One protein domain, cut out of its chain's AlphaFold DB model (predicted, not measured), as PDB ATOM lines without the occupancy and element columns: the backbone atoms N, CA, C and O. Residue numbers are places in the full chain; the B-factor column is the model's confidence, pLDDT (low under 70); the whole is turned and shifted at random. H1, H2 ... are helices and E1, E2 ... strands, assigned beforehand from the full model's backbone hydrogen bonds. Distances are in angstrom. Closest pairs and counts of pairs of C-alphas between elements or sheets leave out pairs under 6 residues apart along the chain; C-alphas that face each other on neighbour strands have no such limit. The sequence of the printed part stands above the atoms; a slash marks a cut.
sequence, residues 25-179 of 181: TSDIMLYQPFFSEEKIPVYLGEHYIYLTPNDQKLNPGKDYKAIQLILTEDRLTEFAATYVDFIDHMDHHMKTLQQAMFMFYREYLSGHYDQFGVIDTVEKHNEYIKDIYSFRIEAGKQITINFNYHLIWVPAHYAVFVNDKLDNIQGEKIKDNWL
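AT A GLANCE: This is residues 25 to 179 of the 181 residues of an uncharacterized protein of Mucilaginibacter lappiensis (UniProt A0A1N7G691). A strongly twisted, curled sheet of six strands has two long helices over one face, H3 over E3 and slantwise to the strands, and H4 over E5 and E6, the two helices meeting near their ends as a corner. A loop with the small helix H1 reaches far away from this body, and the small helix H5 packs on H4. The printed part has 155 residues, with five named helices and six named strands along the chain as E1 E2 H1 H2 H3 H4 H5 E3 E4 E5 E6. The sheet's order is E1 E2 E3 E4 E5 E6, mixed, and the class is mixed, helices and strands. The whole is only just compact, close to loose, with a radius of gyration of the C-alphas of 17.9 A and spans of 54 by 37 by 29 A.

IN THESE COORDINATES: E1 is residues 25 to 30, from C-alpha 25 at (216.148, 187.672, 268.312), and E2 is residues 40 to 44. H1 is residues 53 to 58 and H2 residues 67 to 70. H3, residues 73 to 88, is 22.4 A long, and H4, residues 90 to 108, is 25.9 A long, from C-alpha 90 at (201.040, 195.483, 279.622). H5 is residues 122 to 126. E3, residues 132 to 138, is 17.2 A long; E4, residues 142 to 147, 16.5 A; E5, residues 157 to 162, 17.0 A. E6 is residues 165 to 169, ending at C-alpha 169 at (194.784, 197.090, 263.351).

HOW THE PARTS SIT: E1 and E2 form an antiparallel hairpin, with N 30 and O 40 2.8 A apart, within hydrogen-bond range. E2 and E3 are parallel, with N 43 and O 135 at 2.9 A; with the five helices between them they make a strand-helix-strand unit, two parallel neighbour strands joined through helices. E3 E4 E5 E6 is a meander, each strand the antiparallel neighbour of the one before, with N 136 and O 144 at 2.9 A, N 145 and O 159 at 2.9 A and N 160 and O 168 at 2.9 A. H3 and H4 are on one face of the sheet, giving two layers, a sheet and its helices. H3 is over E3, at a height over the sheet of 8.6 A; the closest C-alphas are those of Phe 79 and Ile 137, 6.2 A apart. H4 is over E5 and E6, at a height of 9.1 A; its closest C-alphas to E6 are those of Met 101 and Ile 169, 7.1 A apart. H3 and H4 are close but not clearly touching, about perpendicular at 84 degrees, with the C-alphas of Phe 86 and His 93 closest at 7.7 A. H4 touches H5 with residues 98 to 102 alone, the closest C-alphas being those of Phe 102 and Val 122, 5.7 A apart. H1 and H2 are not on the sheet and touch no helix. Each O i to N i+4 pair is within hydrogen-bond range in H1, H3, H4 and H5; H2 is too short for such a pair.

THE WHOLE: The C-alphas of Pro 60 and Val 118, the two farthest apart, are 54.8 A apart. The printed part has no cut. The link from H4 to H5, 13 residues, is long. The mean pLDDT of the printed part is 87.1, and it is under 70 at residues 48 to 66, 111 to 117 and 154 to 155.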
ATOM      1  N   THR A  25     216.653 188.091 267.000       90.75
ATOM      2  CA  THR A  25     216.148 187.672 268.312       90.75
ATOM      3  C   THR A  25     217.182 187.925 269.385       90.75
ATOM      4  O   THR A  25     218.384 187.952 269.116       90.75
ATOM      5  N   SER A  26     216.694 188.122 270.603       92.88
ATOM      6  CA  SER A  26     217.503 188.341 271.795       92.88
ATOM      7  C   SER A  26     217.274 187.232 272.825       92.88
ATOM      8  O   SER A  26     216.442 186.347 272.609       92.88
ATOM      9  N   ASP A  27     217.969 187.293 273.961       94.31
ATOM     10  CA  ASP A  27     217.715 186.385 275.085       94.31
ATOM     11  C   ASP A  27     216.407 186.727 275.833       94.31
ATOM     12  O   ASP A  27     215.921 185.929 276.639       94.31
ATOM     13  N   ILE A  28     215.822 187.904 275.573       95.75
ATOM     14  CA  ILE A  28     214.565 188.337 276.186       95.75
ATOM     15  C   ILE A  28     213.372 187.654 275.509       95.75
ATOM     16  O   ILE A  28     213.201 187.680 274.289       95.75
ATOM     17  N   MET A  29     212.509 187.097 276.356       95.88
ATOM     18  CA  MET A  29     211.229 186.494 275.995       95.88
ATOM     19  C   MET A  29     210.105 187.261 276.689       95.88
ATOM     20  O   MET A  29     210.237 187.639 277.855       95.88
ATOM     21  N   LEU A  30     208.991 187.452 275.991       96.06
ATOM     22  CA  LEU A  30     207.754 187.956 276.567       96.06
ATOM     23  C   LEU A  30     206.951 186.799 277.176       96.06
ATOM     24  O   LEU A  30     206.834 185.724 276.584       96.06
ATOM     25  N   TYR A  31     206.370 187.066 278.342       94.75
ATOM     26  CA  TYR A  31     205.442 186.188 279.043       94.75
ATOM     27  C   TYR A  31     204.149 186.961 279.277       94.75
ATOM     28  O   TYR A  31     204.153 187.965 279.988       94.75
ATOM     29  N   GLN A  32     203.051 186.511 278.680       94.94
ATOM     30  CA  GLN A  32     201.746 187.134 278.866       94.94
ATOM     31  C   GLN A  32     200.659 186.042 278.857       94.94
ATOM     32  O   GLN A  32     200.411 185.470 277.798       94.94
ATOM     33  N   PRO A  33     200.014 185.758 280.014       94.44
ATOM     34  CA  PRO A  33     198.998 184.707 280.178       94.44
ATOM     35  C   PRO A  33     197.831 184.690 279.185       94.44
ATOM     36  O   PRO A  33     197.142 183.679 279.084       94.44
ATOM     37  N   PHE A  34     197.552 185.800 278.502       95.88
ATOM     38  CA  PHE A  34     196.535 185.841 277.456       95.88
ATOM     39  C   PHE A  34     196.872 184.952 276.248       95.88
ATOM     40  O   PHE A  34     195.964 184.368 275.652       95.88
ATOM     41  N   PHE A  35     198.152 184.868 275.880       95.94
ATOM     42  CA  PHE A  35     198.599 184.106 274.718       95.94
ATOM     43  C   PHE A  35     198.751 182.620 275.043       95.94
ATOM     44  O   PHE A  35     199.033 182.241 276.181       95.94
ATOM     45  N   SER A  36     198.565 181.778 274.029       93.50
ATOM     46  CA  SER A  36     198.719 180.324 274.155       93.50
ATOM     47  C   SER A  36     200.183 179.919 274.356       93.50
ATOM     48  O   SER A  36     200.484 178.915 275.002       93.50
ATOM     49  N   GLU A  37     201.102 180.700 273.796       92.06
ATOM     50  CA  GLU A  37     202.541 180.505 273.863       92.06
ATOM     51  C   GLU A  37     203.089 180.930 275.233       92.06
ATOM     52  O   GLU A  37     203.063 182.105 275.596       92.06
ATOM     53  N   GLU A  38     203.683 179.991 275.979       90.19
ATOM     54  CA  GLU A  38     204.289 180.292 277.288       90.19
ATOM     55  C   GLU A  38     205.470 181.270 277.201       90.19
ATOM     56  O   GLU A  38     205.748 182.001 278.151       90.19
ATOM     57  N   LYS A  39     206.204 181.241 276.083       93.00
ATOM     58  CA  LYS A  39     207.401 182.051 275.832       93.00
ATOM     59  C   LYS A  39     207.363 182.591 274.422       93.00
ATOM     60  O   LYS A  39     207.484 181.828 273.464       93.00
ATOM     61  N   ILE A  40     207.262 183.905 274.309       94.06
ATOM     62  CA  ILE A  40     207.153 184.586 273.026       94.06
ATOM     63  C   ILE A  40     208.492 185.269 272.734       94.06
ATOM     64  O   ILE A  40     208.900 186.149 273.499       94.06
ATOM     65  N   PRO A  41     209.192 184.906 271.646       93.50
ATOM     66  CA  PRO A  41     210.400 185.610 271.241       93.50
ATOM     67  C   PRO A  41     210.120 187.086 270.957       93.50
ATOM     68  O   PRO A  41     209.192 187.418 270.216       93.50
ATOM     69  N   VAL A  42     210.952 187.966 271.519       95.50
ATOM     70  CA  VAL A  42     210.941 189.394 271.191       95.50
ATOM     71  C   VAL A  42     211.878 189.626 270.012       95.50
ATOM     72  O   VAL A  42     213.098 189.470 270.125       95.50
ATOM     73  N   TYR A  43     211.299 189.988 268.871       94.56
ATOM     74  CA  TYR A  43     212.047 190.312 267.663       94.56
ATOM     75  C   TYR A  43     212.440 191.790 267.652       94.56
ATOM     76  O   TYR A  43     211.625 192.661 267.948       94.56
ATOM     77  N   LEU A  44     213.683 192.079 267.279       94.00
ATOM     78  CA  LEU A  44     214.248 193.426 267.251       94.00
ATOM     79  C   LEU A  44     214.373 193.907 265.809       94.00
ATOM     80  O   LEU A  44     215.042 193.264 265.017       94.00
ATOM     81  N   GLY A  45     213.773 195.041 265.472       89.06
ATOM     82  CA  GLY A  45     213.800 195.663 264.153       89.06
ATOM     83  C   GLY A  45     213.120 194.859 263.043       89.06
ATOM     84  O   GLY A  45     212.642 193.738 263.225       89.06
ATOM     85  N   GLU A  46     213.108 195.442 261.848       77.94
ATOM     86  CA  GLU A  46     212.667 194.776 260.626       77.94
ATOM     87  C   GLU A  46     213.803 193.923 260.050       77.94
ATOM     88  O   GLU A  46     214.962 194.349 259.962       77.94
ATOM     89  N   HIS A  47     213.474 192.705 259.621       70.50
ATOM     90  CA  HIS A  47     214.421 191.858 258.905       70.50
ATOM     91  C   HIS A  47     214.236 192.035 257.409       70.50
ATOM     92  O   HIS A  47     213.380 191.418 256.784       70.50
ATOM     93  N   TYR A  48     215.055 192.908 256.832       56.47
ATOM     94  CA  TYR A  48     215.118 193.115 255.387       56.47
ATOM     95  C   TYR A  48     216.376 192.515 254.774       56.47
ATOM     96  O   TYR A  48     216.949 193.076 253.836       56.47
ATOM     97  N   ILE A  49     216.841 191.380 255.293       54.78
ATOM     98  CA  ILE A  49     218.000 190.697 254.722       54.78
ATOM     99  C   ILE A  49     217.525 189.629 253.735       54.78
ATOM    100  O   ILE A  49     217.657 188.428 253.949       54.78
ATOM    101  N   TYR A  50     216.987 190.072 252.600       51.34
ATOM    102  CA  TYR A  50     216.751 189.203 251.439       51.34
ATOM    103  C   TYR A  50     218.056 188.935 250.684       51.34
ATOM    104  O   TYR A  50     218.164 189.234 249.495       51.34
ATOM    105  N   LEU A  51     219.085 188.455 251.380       57.00
ATOM    106  CA  LEU A  51     220.324 188.032 250.743       57.00
ATOM    107  C   LEU A  51     220.765 186.690 251.313       57.00
ATOM    108  O   LEU A  51     221.674 186.604 252.138       57.00
ATOM    109  N   THR A  52     220.122 185.618 250.852       55.59
ATOM    110  CA  THR A  52     220.712 184.284 250.981       55.59
ATOM    111  C   THR A  52     222.055 184.240 250.228       55.59
ATOM    112  O   THR A  52     222.281 185.035 249.311       55.59
ATOM    113  N   PRO A  53     222.952 183.278 250.513       56.44
ATOM    114  CA  PRO A  53     224.160 183.091 249.706       56.44
ATOM    115  C   PRO A  53     223.888 182.920 248.198       56.44
ATOM    116  O   PRO A  53     224.752 183.224 247.377       56.44
ATOM    117  N   ASN A  54     222.695 182.449 247.814       60.19
ATOM    118  CA  ASN A  54     222.264 182.395 246.416       60.19
ATOM    119  C   ASN A  54     221.788 183.762 245.896       60.19
ATOM    120  O   ASN A  54     222.146 184.131 244.781       60.19
ATOM    121  N   ASP A  55     221.064 184.547 246.692       60.47
ATOM    122  CA  ASP A  55     220.659 185.909 246.314       60.47
ATOM    123  C   ASP A  55     221.858 186.840 246.159       60.47
ATOM    124  O   ASP A  55     221.845 187.702 245.286       60.47
ATOM    125  N   GLN A  56     222.918 186.632 246.940       66.06
ATOM    126  CA  GLN A  56     224.178 187.360 246.805       66.06
ATOM    127  C   GLN A  56     224.922 186.992 245.510       66.06
ATOM    128  O   GLN A  56     225.545 187.850 244.890       66.06
ATOM    129  N   LYS A  57     224.806 185.738 245.046       69.06
ATOM    130  CA  LYS A  57     225.298 185.334 243.716       69.06
ATOM    131  C   LYS A  57     224.482 185.960 242.584       69.06
ATOM    132  O   LYS A  57     225.053 186.297 241.552       69.06
ATOM    133  N   LEU A  58     223.167 186.096 242.764       64.75
ATOM    134  CA  LEU A  58     222.256 186.679 241.771       64.75
ATOM    135  C   LEU A  58     222.254 188.218 241.787       64.75
ATOM    136  O   LEU A  58     221.919 188.835 240.780       64.75
ATOM    137  N   ASN A  59     222.657 188.841 242.898       63.91
ATOM    138  CA  ASN A  59     222.672 190.291 243.109       63.91
ATOM    139  C   ASN A  59     224.026 190.757 243.686       63.91
ATOM    140  O   ASN A  59     224.072 191.262 244.810       63.91
ATOM    141  N   PRO A  60     225.133 190.648 242.928       61.22
ATOM    142  CA  PRO A  60     226.497 190.902 243.414       61.22
ATOM    143  C   PRO A  60     226.802 192.366 243.798       61.22
ATOM    144  O   PRO A  60     227.935 192.675 244.144       61.22
ATOM    145  N   GLY A  61     225.816 193.268 243.728       54.41
ATOM    146  CA  GLY A  61     225.922 194.670 244.154       54.41
ATOM    147  C   GLY A  61     225.120 195.020 245.411       54.41
ATOM    148  O   GLY A  61     225.093 196.186 245.797       54.41
ATOM    149  N   LYS A  62     224.427 194.056 246.033       56.59
ATOM    150  CA  LYS A  62     223.781 194.259 247.334       56.59
ATOM    151  C   LYS A  62     224.649 193.622 248.414       56.59
ATOM    152  O   LYS A  62     224.713 192.400 248.520       56.59
ATOM    153  N   ASP A  63     225.306 194.453 249.213       55.56
ATOM    154  CA  ASP A  63     226.083 193.975 250.352       55.56
ATOM    155  C   ASP A  63     225.147 193.475 251.457       55.56
ATOM    156  O   ASP A  63     224.202 194.167 251.853       55.56
ATOM    157  N   TYR A  64     225.424 192.276 251.980       59.25
ATOM    158  CA  TYR A  64     224.909 191.865 253.284       59.25
ATOM    159  C   TYR A  64     225.344 192.927 254.296       59.25
ATOM    160  O   TYR A  64     226.537 193.123 254.536       59.25
ATOM    161  N   LYS A  65     224.381 193.653 254.861       62.94
ATOM    162  CA  LYS A  65     224.674 194.604 255.929       62.94
ATOM    163  C   LYS A  65     224.906 193.805 257.202       62.94
ATOM    164  O   LYS A  65     224.007 193.104 257.654       62.94
ATOM    165  N   ALA A  66     226.105 193.924 257.764       68.75
ATOM    166  CA  ALA A  66     226.419 193.339 259.059       68.75
ATOM    167  C   ALA A  66     225.378 193.782 260.099       68.75
ATOM    168  O   ALA A  66     225.001 194.959 260.122       68.75
ATOM    169  N   ILE A  67     224.928 192.862 260.954       75.19
ATOM    170  CA  ILE A  67     223.894 193.127 261.962       75.19
ATOM    171  C   ILE A  67     224.216 194.364 262.816       75.19
ATOM    172  O   ILE A  67     223.315 195.141 263.103       75.19
ATOM    173  N   GLN A  68     225.495 194.625 263.122       73.94
ATOM    174  CA  GLN A  68     225.963 195.791 263.887       73.94
ATOM    175  C   GLN A  68     225.605 197.130 263.218       73.94
ATOM    176  O   GLN A  68     225.447 198.145 263.891       73.94
ATOM    177  N   LEU A  69     225.501 197.153 261.885       76.75
ATOM    178  CA  LEU A  69     225.131 198.342 261.112       76.75
ATOM    179  C   LEU A  69     223.611 198.538 261.040       76.75
ATOM    180  O   LEU A  69     223.147 199.617 260.675       76.75
ATOM    181  N   ILE A  70     222.840 197.492 261.341       82.88
ATOM    182  CA  ILE A  70     221.373 197.506 261.328       82.88
ATOM    183  C   ILE A  70     220.843 197.761 262.743       82.88
ATOM    184  O   ILE A  70     219.966 198.605 262.931       82.88
ATOM    185  N   LEU A  71     221.404 197.056 263.724       88.19
ATOM    186  CA  LEU A  71     221.128 197.142 265.152       88.19
ATOM    187  C   LEU A  71     222.289 197.854 265.849       88.19
ATOM    188  O   LEU A  71     223.120 197.237 266.513       88.19
ATOM    189  N   THR A  72     222.362 199.166 265.647       90.88
ATOM    190  CA  THR A  72     223.318 200.018 266.360       90.88
ATOM    191  C   THR A  72     222.972 200.090 267.848       90.88
ATOM    192  O   THR A  72     221.825 199.860 268.232       90.88
ATOM    193  N   GLU A  73     223.939 200.473 268.686       93.25
ATOM    194  CA  GLU A  73     223.723 200.641 270.132       93.25
ATOM    195  C   GLU A  73     222.560 201.599 270.439       93.25
ATOM    196  O   GLU A  73     221.688 201.283 271.247       93.25
ATOM    197  N   ASP A  74     222.482 202.726 269.724       94.19
ATOM    198  CA  ASP A  74     221.395 203.701 269.884       94.19
ATOM    199  C   ASP A  74     220.022 203.091 269.564       94.19
ATOM    200  O   ASP A  74     219.052 203.326 270.284       94.19
ATOM    201  N   ARG A  75     219.933 202.258 268.515       94.06
ATOM    202  CA  ARG A  75     218.688 201.564 268.151       94.06
ATOM    203  C   ARG A  75     218.306 200.520 269.189       94.06
ATOM    204  O   ARG A  75     217.141 200.426 269.555       94.06
ATOM    205  N   LEU A  76     219.271 199.746 269.676       96.12
ATOM    206  CA  LEU A  76     219.028 198.744 270.715       96.12
ATOM    207  C   LEU A  76     218.592 199.390 272.033       96.12
ATOM    208  O   LEU A  76     217.710 198.853 272.708       96.12
ATOM    209  N   THR A  77     219.144 200.560 272.349       96.94
ATOM    210  CA  THR A  77     218.738 201.387 273.490       96.94
ATOM    211  C   THR A  77     217.315 201.921 273.313       96.94
ATOM    212  O   THR A  77     216.506 201.815 274.234       96.94
ATOM    213  N   GLU A  78     216.963 202.436 272.129       97.25
ATOM    214  CA  GLU A  78     215.589 202.859 271.812       97.25
ATOM    215  C   GLU A  78     214.601 201.693 271.932       97.25
ATOM    216  O   GLU A  78     213.537 201.837 272.540       97.25
ATOM    217  N   PHE A  79     214.954 200.523 271.396       97.69
ATOM    218  CA  PHE A  79     214.120 199.329 271.497       97.69
ATOM    219  C   PHE A  79     213.930 198.919 272.952       97.69
ATOM    220  O   PHE A  79     212.813 198.588 273.339       97.69
ATOM    221  N   ALA A  80     214.990 198.959 273.767       98.12
ATOM    222  CA  ALA A  80     214.906 198.629 275.188       98.12
ATOM    223  C   ALA A  80     213.953 199.583 275.918       98.12
ATOM    224  O   ALA A  80     213.071 199.129 276.639       98.12
ATOM    225  N   ALA A  81     214.068 200.891 275.674       98.12
ATOM    226  CA  ALA A  81     213.158 201.879 276.249       98.12
ATOM    227  C   ALA A  81     211.703 201.656 275.801       98.12
ATOM    228  O   ALA A  81     210.798 201.707 276.625       98.12
ATOM    229  N   THR A  82     211.489 201.353 274.518       98.38
ATOM    230  CA  THR A  82     210.159 201.059 273.954       98.38
ATOM    231  C   THR A  82     209.548 199.808 274.581       98.38
ATOM    232  O   THR A  82     208.368 199.794 274.913       98.38
ATOM    233  N   TYR A  83     210.351 198.759 274.768       98.19
ATOM    234  CA  TYR A  83     209.910 197.535 275.424       98.19
ATOM    235  C   TYR A  83     209.518 197.780 276.874       98.19
ATOM    236  O   TYR A  83     208.454 197.329 277.280       98.19
ATOM    237  N   VAL A  84     210.369 198.481 277.633       97.94
ATOM    238  CA  VAL A  84     210.136 198.780 279.052       97.94
ATOM    239  C   VAL A  84     208.842 199.574 279.230       97.94
ATOM    240  O   VAL A  84     207.998 199.171 280.022       97.94
ATOM    241  N   ASP A  85     208.637 200.623 278.432       97.31
ATOM    242  CA  ASP A  85     207.411 201.435 278.473       97.31
ATOM    243  C   ASP A  85     206.162 200.575 278.197       97.31
ATOM    244  O   ASP A  85     205.174 200.627 278.926       97.31
ATOM    245  N   PHE A  86     206.249 199.676 277.209       98.06
ATOM    246  CA  PHE A  86     205.150 198.774 276.870       98.06
ATOM    247  C   PHE A  86     204.851 197.740 277.960       98.06
ATOM    248  O   PHE A  86     203.687 197.479 278.268       98.06
ATOM    249  N   ILE A  87     205.874 197.104 278.540       97.50
ATOM    250  CA  ILE A  87     205.654 196.086 279.580       97.50
ATOM    251  C   ILE A  87     205.142 196.704 280.884       97.50
ATOM    252  O   ILE A  87     204.330 196.066 281.554       97.50
ATOM    253  N   ASP A  88     205.538 197.938 281.207       97.69
ATOM    254  CA  ASP A  88     205.069 198.660 282.395       97.69
ATOM    255  C   ASP A  88     203.550 198.936 282.339       97.69
ATOM    256  O   ASP A  88     202.895 199.056 283.378       97.69
ATOM    257  N   HIS A  89     202.960 198.937 281.137       97.19
ATOM    258  CA  HIS A  89     201.522 199.108 280.899       97.19
ATOM    259  C   HIS A  89     200.849 197.883 280.247       97.19
ATOM    260  O   HIS A  89     199.740 197.988 279.712       97.19
ATOM    261  N   MET A  90     201.471 196.700 280.326       96.31
ATOM    262  CA  MET A  90     201.040 195.483 279.622       96.31
ATOM    263  C   MET A  90     199.557 195.135 279.830       96.31
ATOM    264  O   MET A  90     198.851 194.856 278.862       96.31
ATOM    265  N   ASP A  91     199.056 195.169 281.068       96.25
ATOM    266  CA  ASP A  91     197.655 194.824 281.363       96.25
ATOM    267  C   ASP A  91     196.671 195.773 280.665       96.25
ATOM    268  O   ASP A  91     195.640 195.349 280.127       96.25
ATOM    269  N   HIS A  92     197.003 197.067 280.628       97.00
ATOM    270  CA  HIS A  92     196.212 198.065 279.919       97.00
ATOM    271  C   HIS A  92     196.258 197.832 278.405       97.00
ATOM    272  O   HIS A  92     195.211 197.867 277.749       97.00
ATOM    273  N   HIS A  93     197.438 197.535 277.858       97.81
ATOM    274  CA  HIS A  93     197.609 197.243 276.434       97.81
ATOM    275  C   HIS A  93     196.840 196.008 276.004       97.81
ATOM    276  O   HIS A  93     196.172 196.048 274.975       97.81
ATOM    277  N   MET A  94     196.864 194.938 276.799       96.94
ATOM    278  CA  MET A  94     196.122 193.716 276.486       96.94
ATOM    279  C   MET A  94     194.614 193.946 276.524       96.94
ATOM    280  O   MET A  94     193.915 193.534 275.598       96.94
ATOM    281  N   LYS A  95     194.103 194.677 277.523       97.00
ATOM    282  CA  LYS A  95     192.680 195.045 277.569       97.00
ATOM    283  C   LYS A  95     192.276 195.886 276.354       97.00
ATOM    284  O   LYS A  95     191.231 195.641 275.750       97.00
ATOM    285  N   THR A  96     193.103 196.863 275.992       97.75
ATOM    286  CA  THR A  96     192.865 197.744 274.843       97.75
ATOM    287  C   THR A  96     192.894 196.973 273.528       97.75
ATOM    288  O   THR A  96     191.984 197.117 272.716       97.75
ATOM    289  N   LEU A  97     193.888 196.104 273.347       97.69
ATOM    290  CA  LEU A  97     194.033 195.242 272.181       97.69
ATOM    291  C   LEU A  97     192.818 194.324 272.001       97.69
ATOM    292  O   LEU A  97     192.227 194.306 270.925       97.69
ATOM    293  N   GLN A  98     192.414 193.603 273.050       97.25
ATOM    294  CA  GLN A  98     191.278 192.675 273.006       97.25
ATOM    295  C   GLN A  98     189.974 193.389 272.620       97.25
ATOM    296  O   GLN A  98     189.258 192.940 271.722       97.25
ATOM    297  N   GLN A  99     189.694 194.534 273.251       97.56
ATOM    298  CA  GLN A  99     188.513 195.344 272.951       97.56
ATOM    299  C   GLN A  99     188.542 195.878 271.512       97.56
ATOM    300  O   GLN A  99     187.542 195.784 270.795       97.56
ATOM    301  N   ALA A 100     189.679 196.425 271.080       97.50
ATOM    302  CA  ALA A 100     189.802 197.039 269.766       97.50
ATOM    303  C   ALA A 100     189.752 196.005 268.639       97.50
ATOM    304  O   ALA A 100     189.058 196.226 267.649       97.50
ATOM    305  N   MET A 101     190.411 194.852 268.799       95.25
ATOM    306  CA  MET A 101     190.328 193.756 267.831       95.25
ATOM    307  C   MET A 101     188.902 193.221 267.719       95.25
ATOM    308  O   MET A 101     188.423 193.042 266.604       95.25
ATOM    309  N   PHE A 102     188.193 193.040 268.839       95.06
ATOM    310  CA  PHE A 102     186.785 192.640 268.798       95.06
ATOM    311  C   PHE A 102     185.943 193.625 267.979       95.06
ATOM    312  O   PHE A 102     185.190 193.212 267.099       95.06
ATOM    313  N   MET A 103     186.090 194.928 268.228       94.94
ATOM    314  CA  MET A 103     185.339 195.955 267.505       94.94
ATOM    315  C   MET A 103     185.711 196.016 266.020       94.94
ATOM    316  O   MET A 103     184.810 196.059 265.179       94.94
ATOM    317  N   PHE A 104     187.006 195.943 265.700       93.62
ATOM    318  CA  PHE A 104     187.505 195.873 264.329       93.62
ATOM    319  C   PHE A 104     186.894 194.688 263.581       93.62
ATOM    320  O   PHE A 104     186.272 194.885 262.541       93.62
ATOM    321  N   TYR A 105     186.991 193.464 264.112       90.19
ATOM    322  CA  TYR A 105     186.459 192.291 263.417       90.19
ATOM    323  C   TYR A 105     184.938 192.263 263.369       90.19
ATOM    324  O   TYR A 105     184.387 191.778 262.384       90.19
ATOM    325  N   ARG A 106     184.254 192.840 264.363       89.19
ATOM    326  CA  ARG A 106     182.799 193.028 264.312       89.19
ATOM    327  C   ARG A 106     182.365 193.895 263.145       89.19
ATOM    328  O   ARG A 106     181.352 193.601 262.513       89.19
ATOM    329  N   GLU A 107     183.116 194.951 262.857       90.19
ATOM    330  CA  GLU A 107     182.881 195.791 261.684       90.19
ATOM    331  C   GLU A 107     183.337 195.085 260.399       90.19
ATOM    332  O   GLU A 107     182.558 194.979 259.452       90.19
ATOM    333  N   TYR A 108     184.547 194.527 260.378       86.94
ATOM    334  CA  TYR A 108     185.152 193.894 259.202       86.94
ATOM    335  C   TYR A 108     184.365 192.677 258.695       86.94
ATOM    336  O   TYR A 108     184.229 192.475 257.491       86.94
ATOM    337  N   LEU A 109     183.814 191.875 259.605       82.00
ATOM    338  CA  LEU A 109     183.029 190.679 259.289       82.00
ATOM    339  C   LEU A 109     181.523 190.951 259.260       82.00
ATOM    340  O   LEU A 109     180.732 190.007 259.150       82.00
ATOM    341  N   SER A 110     181.098 192.216 259.358       76.44
ATOM    342  CA  SER A 110     179.684 192.568 259.229       76.44
ATOM    343  C   SER A 110     179.176 192.143 257.843       76.44
ATOM    344  O   SER A 110     179.586 192.663 256.812       76.44
ATOM    345  N   GLY A 111     178.326 191.112 257.816       68.19
ATOM    346  CA  GLY A 111     177.851 190.459 256.587       68.19
ATOM    347  C   GLY A 111     178.346 189.022 256.361       68.19
ATOM    348  O   GLY A 111     177.831 188.352 255.471       68.19
ATOM    349  N   HIS A 112     179.279 188.517 257.175       64.19
ATOM    350  CA  HIS A 112     179.804 187.142 257.089       64.19
ATOM    351  C   HIS A 112     179.564 186.296 258.356       64.19
ATOM    352  O   HIS A 112     179.851 185.099 258.364       64.19
ATOM    353  N   TYR A 113     179.000 186.890 259.416       59.09
ATOM    354  CA  TYR A 113     178.769 186.237 260.714       59.09
ATOM    355  C   TYR A 113     177.855 185.009 260.683       59.09
ATOM    356  O   TYR A 113     178.026 184.110 261.508       59.09
ATOM    357  N   ASP A 114     176.943 184.919 259.713       56.69
ATOM    358  CA  ASP A 114     176.021 183.784 259.586       56.69
ATOM    359  C   ASP A 114     176.755 182.438 259.410       56.69
ATOM    360  O   ASP A 114     176.180 181.383 259.668       56.69
ATOM    361  N   GLN A 115     178.036 182.460 259.014       64.31
ATOM    362  CA  GLN A 115     178.862 181.266 258.814       64.31
ATOM    363  C   GLN A 115     179.619 180.801 260.071       64.31
ATOM    364  O   GLN A 115     180.002 179.634 260.138       64.31
ATOM    365  N   PHE A 116     179.827 181.672 261.068       64.50
ATOM    366  CA  PHE A 116     180.736 181.407 262.200       64.50
ATOM    367  C   PHE A 116     180.053 181.402 263.575       64.50
ATOM    368  O   PHE A 116     180.695 181.138 264.591       64.50
ATOM    369  N   GLY A 117     178.744 181.663 263.615       67.56
ATOM    370  CA  GLY A 117     178.013 181.867 264.861       67.56
ATOM    371  C   GLY A 117     178.199 183.282 265.418       67.56
ATOM    372  O   GLY A 117     179.015 184.076 264.953       67.56
ATOM    373  N   VAL A 118     177.384 183.630 266.412       70.25
ATOM    374  CA  VAL A 118     177.341 184.990 266.964       70.25
ATOM    375  C   VAL A 118     178.526 185.221 267.911       70.25
ATOM    376  O   VAL A 118     178.527 184.738 269.047       70.25
ATOM    377  N   ILE A 119     179.514 185.999 267.457       82.44
ATOM    378  CA  ILE A 119     180.594 186.551 268.288       82.44
ATOM    379  C   ILE A 119     180.201 187.978 268.669       82.44
ATOM    380  O   ILE A 119     180.443 188.938 267.942       82.44
ATOM    381  N   ASP A 120     179.531 188.100 269.808       87.31
ATOM    382  CA  ASP A 120     178.917 189.330 270.324       87.31
ATOM    383  C   ASP A 120     179.624 189.902 271.561       87.31
ATOM    384  O   ASP A 120     179.226 190.950 272.069       87.31
ATOM    385  N   THR A 121     180.671 189.233 272.040       92.94
ATOM    386  CA  THR A 121     181.411 189.589 273.257       92.94
ATOM    387  C   THR A 121     182.914 189.491 273.024       92.94
ATOM    388  O   THR A 121     183.377 188.689 272.207       92.94
ATOM    389  N   VAL A 122     183.672 190.294 273.775       94.56
ATOM    390  CA  VAL A 122     185.141 190.285 273.748       94.56
ATOM    391  C   VAL A 122     185.661 188.914 274.169       94.56
ATOM    392  O   VAL A 122     186.553 188.373 273.530       94.56
ATOM    393  N   GLU A 123     185.051 188.298 275.179       94.81
ATOM    394  CA  GLU A 123     185.461 187.003 275.721       94.81
ATOM    395  C   GLU A 123     185.341 185.885 274.680       94.81
ATOM    396  O   GLU A 123     186.263 185.087 274.532       94.81
ATOM    397  N   LYS A 124     184.245 185.849 273.907       92.19
ATOM    398  CA  LYS A 124     184.101 184.885 272.804       92.19
ATOM    399  C   LYS A 124     185.102 185.152 271.684       92.19
ATOM    400  O   LYS A 124     185.634 184.211 271.108       92.19
ATOM    401  N   HIS A 125     185.342 186.422 271.360       92.75
ATOM    402  CA  HIS A 125     186.297 186.805 270.322       92.75
ATOM    403  C   HIS A 125     187.739 186.445 270.702       92.75
ATOM    404  O   HIS A 125     188.507 185.987 269.856       92.75
ATOM    405  N   ASN A 126     188.088 186.606 271.977       94.75
ATOM    406  CA  ASN A 126     189.418 186.349 272.506       94.75
ATOM    407  C   ASN A 126     189.906 184.926 272.221       94.75
ATOM    408  O   ASN A 126     191.096 184.754 271.994       94.75
ATOM    409  N   GLU A 127     189.020 183.929 272.151       92.62
ATOM    410  CA  GLU A 127     189.378 182.546 271.796       92.62
ATOM    411  C   GLU A 127     190.040 182.407 270.415       92.62
ATOM    412  O   GLU A 127     190.772 181.450 270.183       92.62
ATOM    413  N   TYR A 128     189.835 183.365 269.508       91.38
ATOM    414  CA  TYR A 128     190.353 183.308 268.138       91.38
ATOM    415  C   TYR A 128     191.651 184.094 267.927       91.38
ATOM    416  O   TYR A 128     192.190 184.047 266.823       91.38
ATOM    417  N   ILE A 129     192.143 184.815 268.942       92.62
ATOM    418  CA  ILE A 129     193.319 185.705 268.846       92.62
ATOM    419  C   ILE A 129     194.408 185.398 269.891       92.62
ATOM    420  O   ILE A 129     195.292 186.223 270.113       92.62
ATOM    421  N   LYS A 130     194.349 184.230 270.549       94.12
ATOM    422  CA  LYS A 130     195.353 183.807 271.549       94.12
ATOM    423  C   LYS A 130     196.666 183.320 270.941       94.12
ATOM    424  O   LYS A 130     197.662 183.282 271.650       94.12
ATOM    425  N   ASP A 131     196.657 182.908 269.677       93.25
ATOM    426  CA  ASP A 131     197.845 182.419 268.976       93.25
ATOM    427  C   ASP A 131     198.631 183.616 268.425       93.25
ATOM    428  O   ASP A 131     198.215 184.280 267.463       93.25
ATOM    429  N   ILE A 132     199.743 183.928 269.090       92.88
ATOM    430  CA  ILE A 132     200.647 184.996 268.675       92.88
ATOM    431  C   ILE A 132     201.714 184.441 267.732       92.88
ATOM    432  O   ILE A 132     202.549 183.613 268.082       92.88
ATOM    433  N   TYR A 133     201.748 184.987 266.522       88.81
ATOM    434  CA  TYR A 133     202.753 184.650 265.525       88.81
ATOM    435  C   TYR A 133     204.095 185.343 265.801       88.81
ATOM    436  O   TYR A 133     205.164 184.752 265.634       88.81
ATOM    437  N   SER A 134     204.073 186.622 266.193       91.50
ATOM    438  CA  SER A 134     205.296 187.337 266.583       91.50
ATOM    439  C   SER A 134     205.020 188.597 267.394       91.50
ATOM    440  O   SER A 134     204.004 189.263 267.207       91.50
ATOM    441  N   PHE A 135     205.983 188.949 268.244       95.56
ATOM    442  CA  PHE A 135     206.057 190.220 268.954       95.56
ATOM    443  C   PHE A 135     207.335 190.945 268.523       95.56
ATOM    444  O   PHE A 135     208.440 190.458 268.777       95.56
ATOM    445  N   ARG A 136     207.208 192.074 267.824       95.44
ATOM    446  CA  ARG A 136     208.339 192.786 267.217       95.44
ATOM    447  C   ARG A 136     208.415 194.218 267.711       95.44
ATOM    448  O   ARG A 136     207.401 194.898 267.755       95.44
ATOM    449  N   ILE A 137     209.625 194.675 268.005       96.94
ATOM    450  CA  ILE A 137     209.942 196.066 268.330       96.94
ATOM    451  C   ILE A 137     210.644 196.688 267.137       96.94
ATOM    452  O   ILE A 137     211.563 196.093 266.586       96.94
ATOM    453  N   GLU A 138     210.231 197.877 266.735       94.00
ATOM    454  CA  GLU A 138     210.700 198.556 265.533       94.00
ATOM    455  C   GLU A 138     211.077 200.005 265.855       94.00
ATOM    456  O   GLU A 138     210.780 200.534 266.931       94.00
ATOM    457  N   ALA A 139     211.788 200.650 264.927       92.06
ATOM    458  CA  ALA A 139     212.226 202.030 265.112       92.06
ATOM    459  C   ALA A 139     211.032 202.991 265.147       92.06
ATOM    460  O   ALA A 139     209.999 202.735 264.533       92.06
ATOM    461  N   GLY A 140     211.193 204.122 265.831       94.88
ATOM    462  CA  GLY A 140     210.102 205.073 266.032       94.88
ATOM    463  C   GLY A 140     209.160 204.658 267.160       94.88
ATOM    464  O   GLY A 140     207.984 205.017 267.123       94.88
ATOM    465  N   LYS A 141     209.678 203.932 268.163       96.94
ATOM    466  CA  LYS A 141     208.921 203.451 269.334       96.94
ATOM    467  C   LYS A 141     207.690 202.630 268.955       96.94
ATOM    468  O   LYS A 141     206.589 202.865 269.465       96.94
ATOM    469  N   GLN A 142     207.882 201.705 268.022       97.88
ATOM    470  CA  GLN A 142     206.820 200.879 267.476       97.88
ATOM    471  C   GLN A 142     206.909 199.448 268.008       97.88
ATOM    472  O   GLN A 142     207.997 198.884 268.113       97.88
ATOM    473  N   ILE A 143     205.756 198.856 268.312       98.19
ATOM    474  CA  ILE A 143     205.609 197.428 268.585       98.19
ATOM    475  C   ILE A 143     204.532 196.865 267.666       98.19
ATOM    476  O   ILE A 143     203.390 197.315 267.699       98.19
ATOM    477  N   THR A 144     204.883 195.849 266.887       97.00
ATOM    478  CA  THR A 144     203.940 195.107 266.052       97.00
ATOM    479  C   THR A 144     203.704 193.735 266.660       97.00
ATOM    480  O   THR A 144     204.637 192.951 266.860       97.00
ATOM    481  N   ILE A 145     202.438 193.433 266.925       96.38
ATOM    482  CA  ILE A 145     201.996 192.126 267.398       96.38
ATOM    483  C   ILE A 145     201.263 191.455 266.246       96.38
ATOM    484  O   ILE A 145     200.297 192.015 265.729       96.38
ATOM    485  N   ASN A 146     201.735 190.282 265.832       93.62
ATOM    486  CA  ASN A 146     201.109 189.477 264.792       93.62
ATOM    487  C   ASN A 146     200.420 188.265 265.420       93.62
ATOM    488  O   ASN A 146     200.996 187.626 266.293       93.62
ATOM    489  N   PHE A 147     199.240 187.911 264.928       92.88
ATOM    490  CA  PHE A 147     198.367 186.865 265.447       92.88
ATOM    491  C   PHE A 147     197.915 185.943 264.319       92.88
ATOM    492  O   PHE A 147     197.656 186.404 263.200       92.88
ATOM    493  N   ASN A 148     197.724 184.668 264.632       90.38
ATOM    494  CA  ASN A 148     196.932 183.776 263.798       90.38
ATOM    495  C   ASN A 148     195.463 183.949 264.196       90.38
ATOM    496  O   ASN A 148     195.052 183.559 265.284       90.38
ATOM    497  N   TYR A 149     194.664 184.579 263.330       88.94
ATOM    498  CA  TYR A 149     193.247 184.782 263.624       88.94
ATOM    499  C   TYR A 149     192.431 183.583 263.151       88.94
ATOM    500  O   TYR A 149     192.198 183.403 261.959       88.94
ATOM    501  N   HIS A 150     191.970 182.761 264.087       86.12
ATOM    502  CA  HIS A 150     191.371 181.467 263.750       86.12
ATOM    503  C   HIS A 150     189.940 181.538 263.206       86.12
ATOM    504  O   HIS A 150     189.381 180.507 262.832       86.12
ATOM    505  N   LEU A 151     189.329 182.725 263.161       84.06
ATOM    506  CA  LEU A 151     187.969 182.869 262.651       84.06
ATOM    507  C   LEU A 151     187.902 182.876 261.118       84.06
ATOM    508  O   LEU A 151     186.903 182.448 260.550       84.06
ATOM    509  N   ILE A 152     188.951 183.346 260.439       80.56
ATOM    510  CA  ILE A 152     189.009 183.412 258.974       80.56
ATOM    511  C   ILE A 152     190.329 182.846 258.459       80.56
ATOM    512  O   ILE A 152     191.362 182.919 259.114       80.56
ATOM    513  N   TRP A 153     190.306 182.279 257.254       70.06
ATOM    514  CA  TRP A 153     191.489 181.673 256.643       70.06
ATOM    515  C   TRP A 153     192.369 182.746 255.983       70.06
ATOM    516  O   TRP A 153     192.361 182.910 254.764       70.06
ATOM    517  N   VAL A 154     193.082 183.529 256.794       64.81
ATOM    518  CA  VAL A 154     194.014 184.580 256.343       64.81
ATOM    519  C   VAL A 154     195.342 184.418 257.099       64.81
ATOM    520  O   VAL A 154     195.321 184.136 258.295       64.81
ATOM    521  N   PRO A 155     196.507 184.536 256.424       66.06
ATOM    522  CA  PRO A 155     197.745 183.936 256.925       66.06
ATOM    523  C   PRO A 155     198.407 184.646 258.114       66.06
ATOM    524  O   PRO A 155     199.237 184.023 258.762       66.06
ATOM    525  N   ALA A 156     198.075 185.902 258.412       82.62
ATOM    526  CA  ALA A 156     198.486 186.578 259.643       82.62
ATOM    527  C   ALA A 156     197.697 187.875 259.801       82.62
ATOM    528  O   ALA A 156     197.435 188.577 258.820       82.62
ATOM    529  N   HIS A 157     197.372 188.217 261.040       91.56
ATOM    530  CA  HIS A 157     196.794 189.500 261.389       91.56
ATOM    531  C   HIS A 157     197.720 190.296 262.298       91.56
ATOM    532  O   HIS A 157     198.513 189.692 262.998       91.56
ATOM    533  N   TYR A 158     197.638 191.628 262.318       95.12
ATOM    534  CA  TYR A 158     198.518 192.443 263.141       95.12
ATOM    535  C   TYR A 158     197.832 193.655 263.767       95.12
ATOM    536  O   TYR A 158     196.855 194.195 263.237       95.12
ATOM    537  N   ALA A 159     198.397 194.071 264.894       97.75
ATOM    538  CA  ALA A 159     198.113 195.309 265.595       97.75
ATOM    539  C   ALA A 159     199.434 196.041 265.853       97.75
ATOM    540  O   ALA A 159     200.445 195.404 266.164       97.75
ATOM    541  N   VAL A 160     199.420 197.364 265.725       98.25
ATOM    542  CA  VAL A 160     200.610 198.203 265.896       98.25
ATOM    543  C   VAL A 160     200.389 199.165 267.049       98.25
ATOM    544  O   VAL A 160     199.403 199.904 267.074       98.25
ATOM    545  N   PHE A 161     201.335 199.182 267.976       98.56
ATOM    546  CA  PHE A 161     201.468 200.199 269.003       98.56
ATOM    547  C   PHE A 161     202.569 201.175 268.604       98.56
ATOM    548  O   PHE A 161     203.633 200.752 268.162       98.56
ATOM    549  N   VAL A 162     202.328 202.471 268.774       98.06
ATOM    550  CA  VAL A 162     203.307 203.535 268.518       98.06
ATOM    551  C   VAL A 162     203.285 204.499 269.693       98.06
ATOM    552  O   VAL A 162     202.223 205.007 270.047       98.06
ATOM    553  N   ASN A 163     204.452 204.779 270.282       96.94
ATOM    554  CA  ASN A 163     204.557 205.592 271.502       96.94
ATOM    555  C   ASN A 163     203.593 205.111 272.602       96.94
ATOM    556  O   ASN A 163     202.804 205.901 273.122       96.94
ATOM    557  N   ASP A 164     203.634 203.809 272.891       95.94
ATOM    558  CA  ASP A 164     202.855 203.183 273.965       95.94
ATOM    559  C   ASP A 164     201.323 203.267 273.793       95.94
ATOM    560  O   ASP A 164     200.548 203.173 274.738       95.94
ATOM    561  N   LYS A 165     200.843 203.466 272.560       97.31
ATOM    562  CA  LYS A 165     199.409 203.538 272.251       97.31
ATOM    563  C   LYS A 165     199.070 202.668 271.065       97.31
ATOM    564  O   LYS A 165     199.796 202.678 270.076       97.31
ATOM    565  N   LEU A 166     197.943 201.962 271.143       98.31
ATOM    566  CA  LEU A 166     197.418 201.212 270.008       98.31
ATOM    567  C   LEU A 166     197.058 202.194 268.883       98.31
ATOM    568  O   LEU A 166     196.186 203.046 269.047       98.31
ATOM    569  N   ASP A 167     197.753 202.084 267.756       98.19
ATOM    570  CA  ASP A 167     197.662 203.018 266.635       98.19
ATOM    571  C   ASP A 167     196.751 202.491 265.521       98.19
ATOM    572  O   ASP A 167     195.883 203.218 265.026       98.19
ATOM    573  N   ASN A 168     196.928 201.226 265.129       97.94
ATOM    574  CA  ASN A 168     196.127 200.603 264.079       97.94
ATOM    575  C   ASN A 168     196.014 199.079 264.223       97.94
ATOM    576  O   ASN A 168     196.842 198.428 264.864       97.94
ATOM    577  N   ILE A 169     194.986 198.525 263.578       96.56
ATOM    578  CA  ILE A 169     194.784 197.090 263.351       96.56
ATOM    579  C   ILE A 169     194.639 196.908 261.842       96.56
ATOM    580  O   ILE A 169     193.815 197.579 261.228       96.56
ATOM    581  N   GLN A 170     195.438 196.033 261.226       93.31
ATOM    582  CA  GLN A 170     195.443 195.848 259.761       93.31
ATOM    583  C   GLN A 170     195.685 197.133 258.947       93.31
ATOM    584  O   GLN A 170     195.230 197.243 257.809       93.31
ATOM    585  N   GLY A 171     196.366 198.129 259.517       94.00
ATOM    586  CA  GLY A 171     196.535 199.436 258.883       94.00
ATOM    587  C   GLY A 171     195.313 200.356 258.998       94.00
ATOM    588  O   GLY A 171     195.403 201.523 258.618       94.00
ATOM    589  N   GLU A 172     194.193 199.893 259.566       95.69
ATOM    590  CA  GLU A 172     193.058 200.748 259.912       95.69
ATOM    591  C   GLU A 172     193.311 201.434 261.256       95.69
ATOM    592  O   GLU A 172     193.515 200.784 262.284       95.69
ATOM    593  N   LYS A 173     193.313 202.771 261.239       97.62
ATOM    594  CA  LYS A 173     193.514 203.587 262.440       97.62
ATOM    595  C   LYS A 173     192.445 203.294 263.485       97.62
ATOM    596  O   LYS A 173     191.262 203.186 263.159       97.62
ATOM    597  N   ILE A 174     192.871 203.224 264.742       97.31
ATOM    598  CA  ILE A 174     191.960 203.013 265.864       97.31
ATOM    599  C   ILE A 174     190.938 204.146 265.958       97.31
ATOM    600  O   ILE A 174     191.272 205.326 265.854       97.31
ATOM    601  N   LYS A 175     189.682 203.757 266.184       96.06
ATOM    602  CA  LYS A 175     188.556 204.658 266.425       96.06
ATOM    603  C   LYS A 175     188.312 204.778 267.930       96.06
ATOM    604  O   LYS A 175     188.439 203.797 268.658       96.06
ATOM    605  N   ASP A 176     187.878 205.945 268.401       93.88
ATOM    606  CA  ASP A 176     187.629 206.180 269.834       93.88
ATOM    607  C   ASP A 176     186.614 205.193 270.438       93.88
ATOM    608  O   ASP A 176     186.721 204.795 271.595       93.88
ATOM    609  N   ASN A 177     185.630 204.750 269.649       93.06
ATOM    610  CA  ASN A 177     184.623 203.776 270.077       93.06
ATOM    611  C   ASN A 177     185.149 202.331 270.161       93.06
ATOM    612  O   ASN A 177     184.393 201.449 270.569       93.06
ATOM    613  N   TRP A 178     186.394 202.077 269.756       95.62
ATOM    614  CA  TRP A 178     187.060 200.779 269.876       95.62
ATOM    615  C   TRP A 178     187.881 200.649 271.156       95.62
ATOM    616  O   TRP A 178     188.313 199.549 271.488       95.62
ATOM    617  N   LEU A 179     188.107 201.747 271.872       93.25
ATOM    618  CA  LEU A 179     188.906 201.752 273.087       93.25
ATOM    619  C   LEU A 179     188.042 201.424 274.319       93.25
ATOM    620  O   LEU A 179     186.847 201.747 274.343       93.25
TER     621      LEU A 179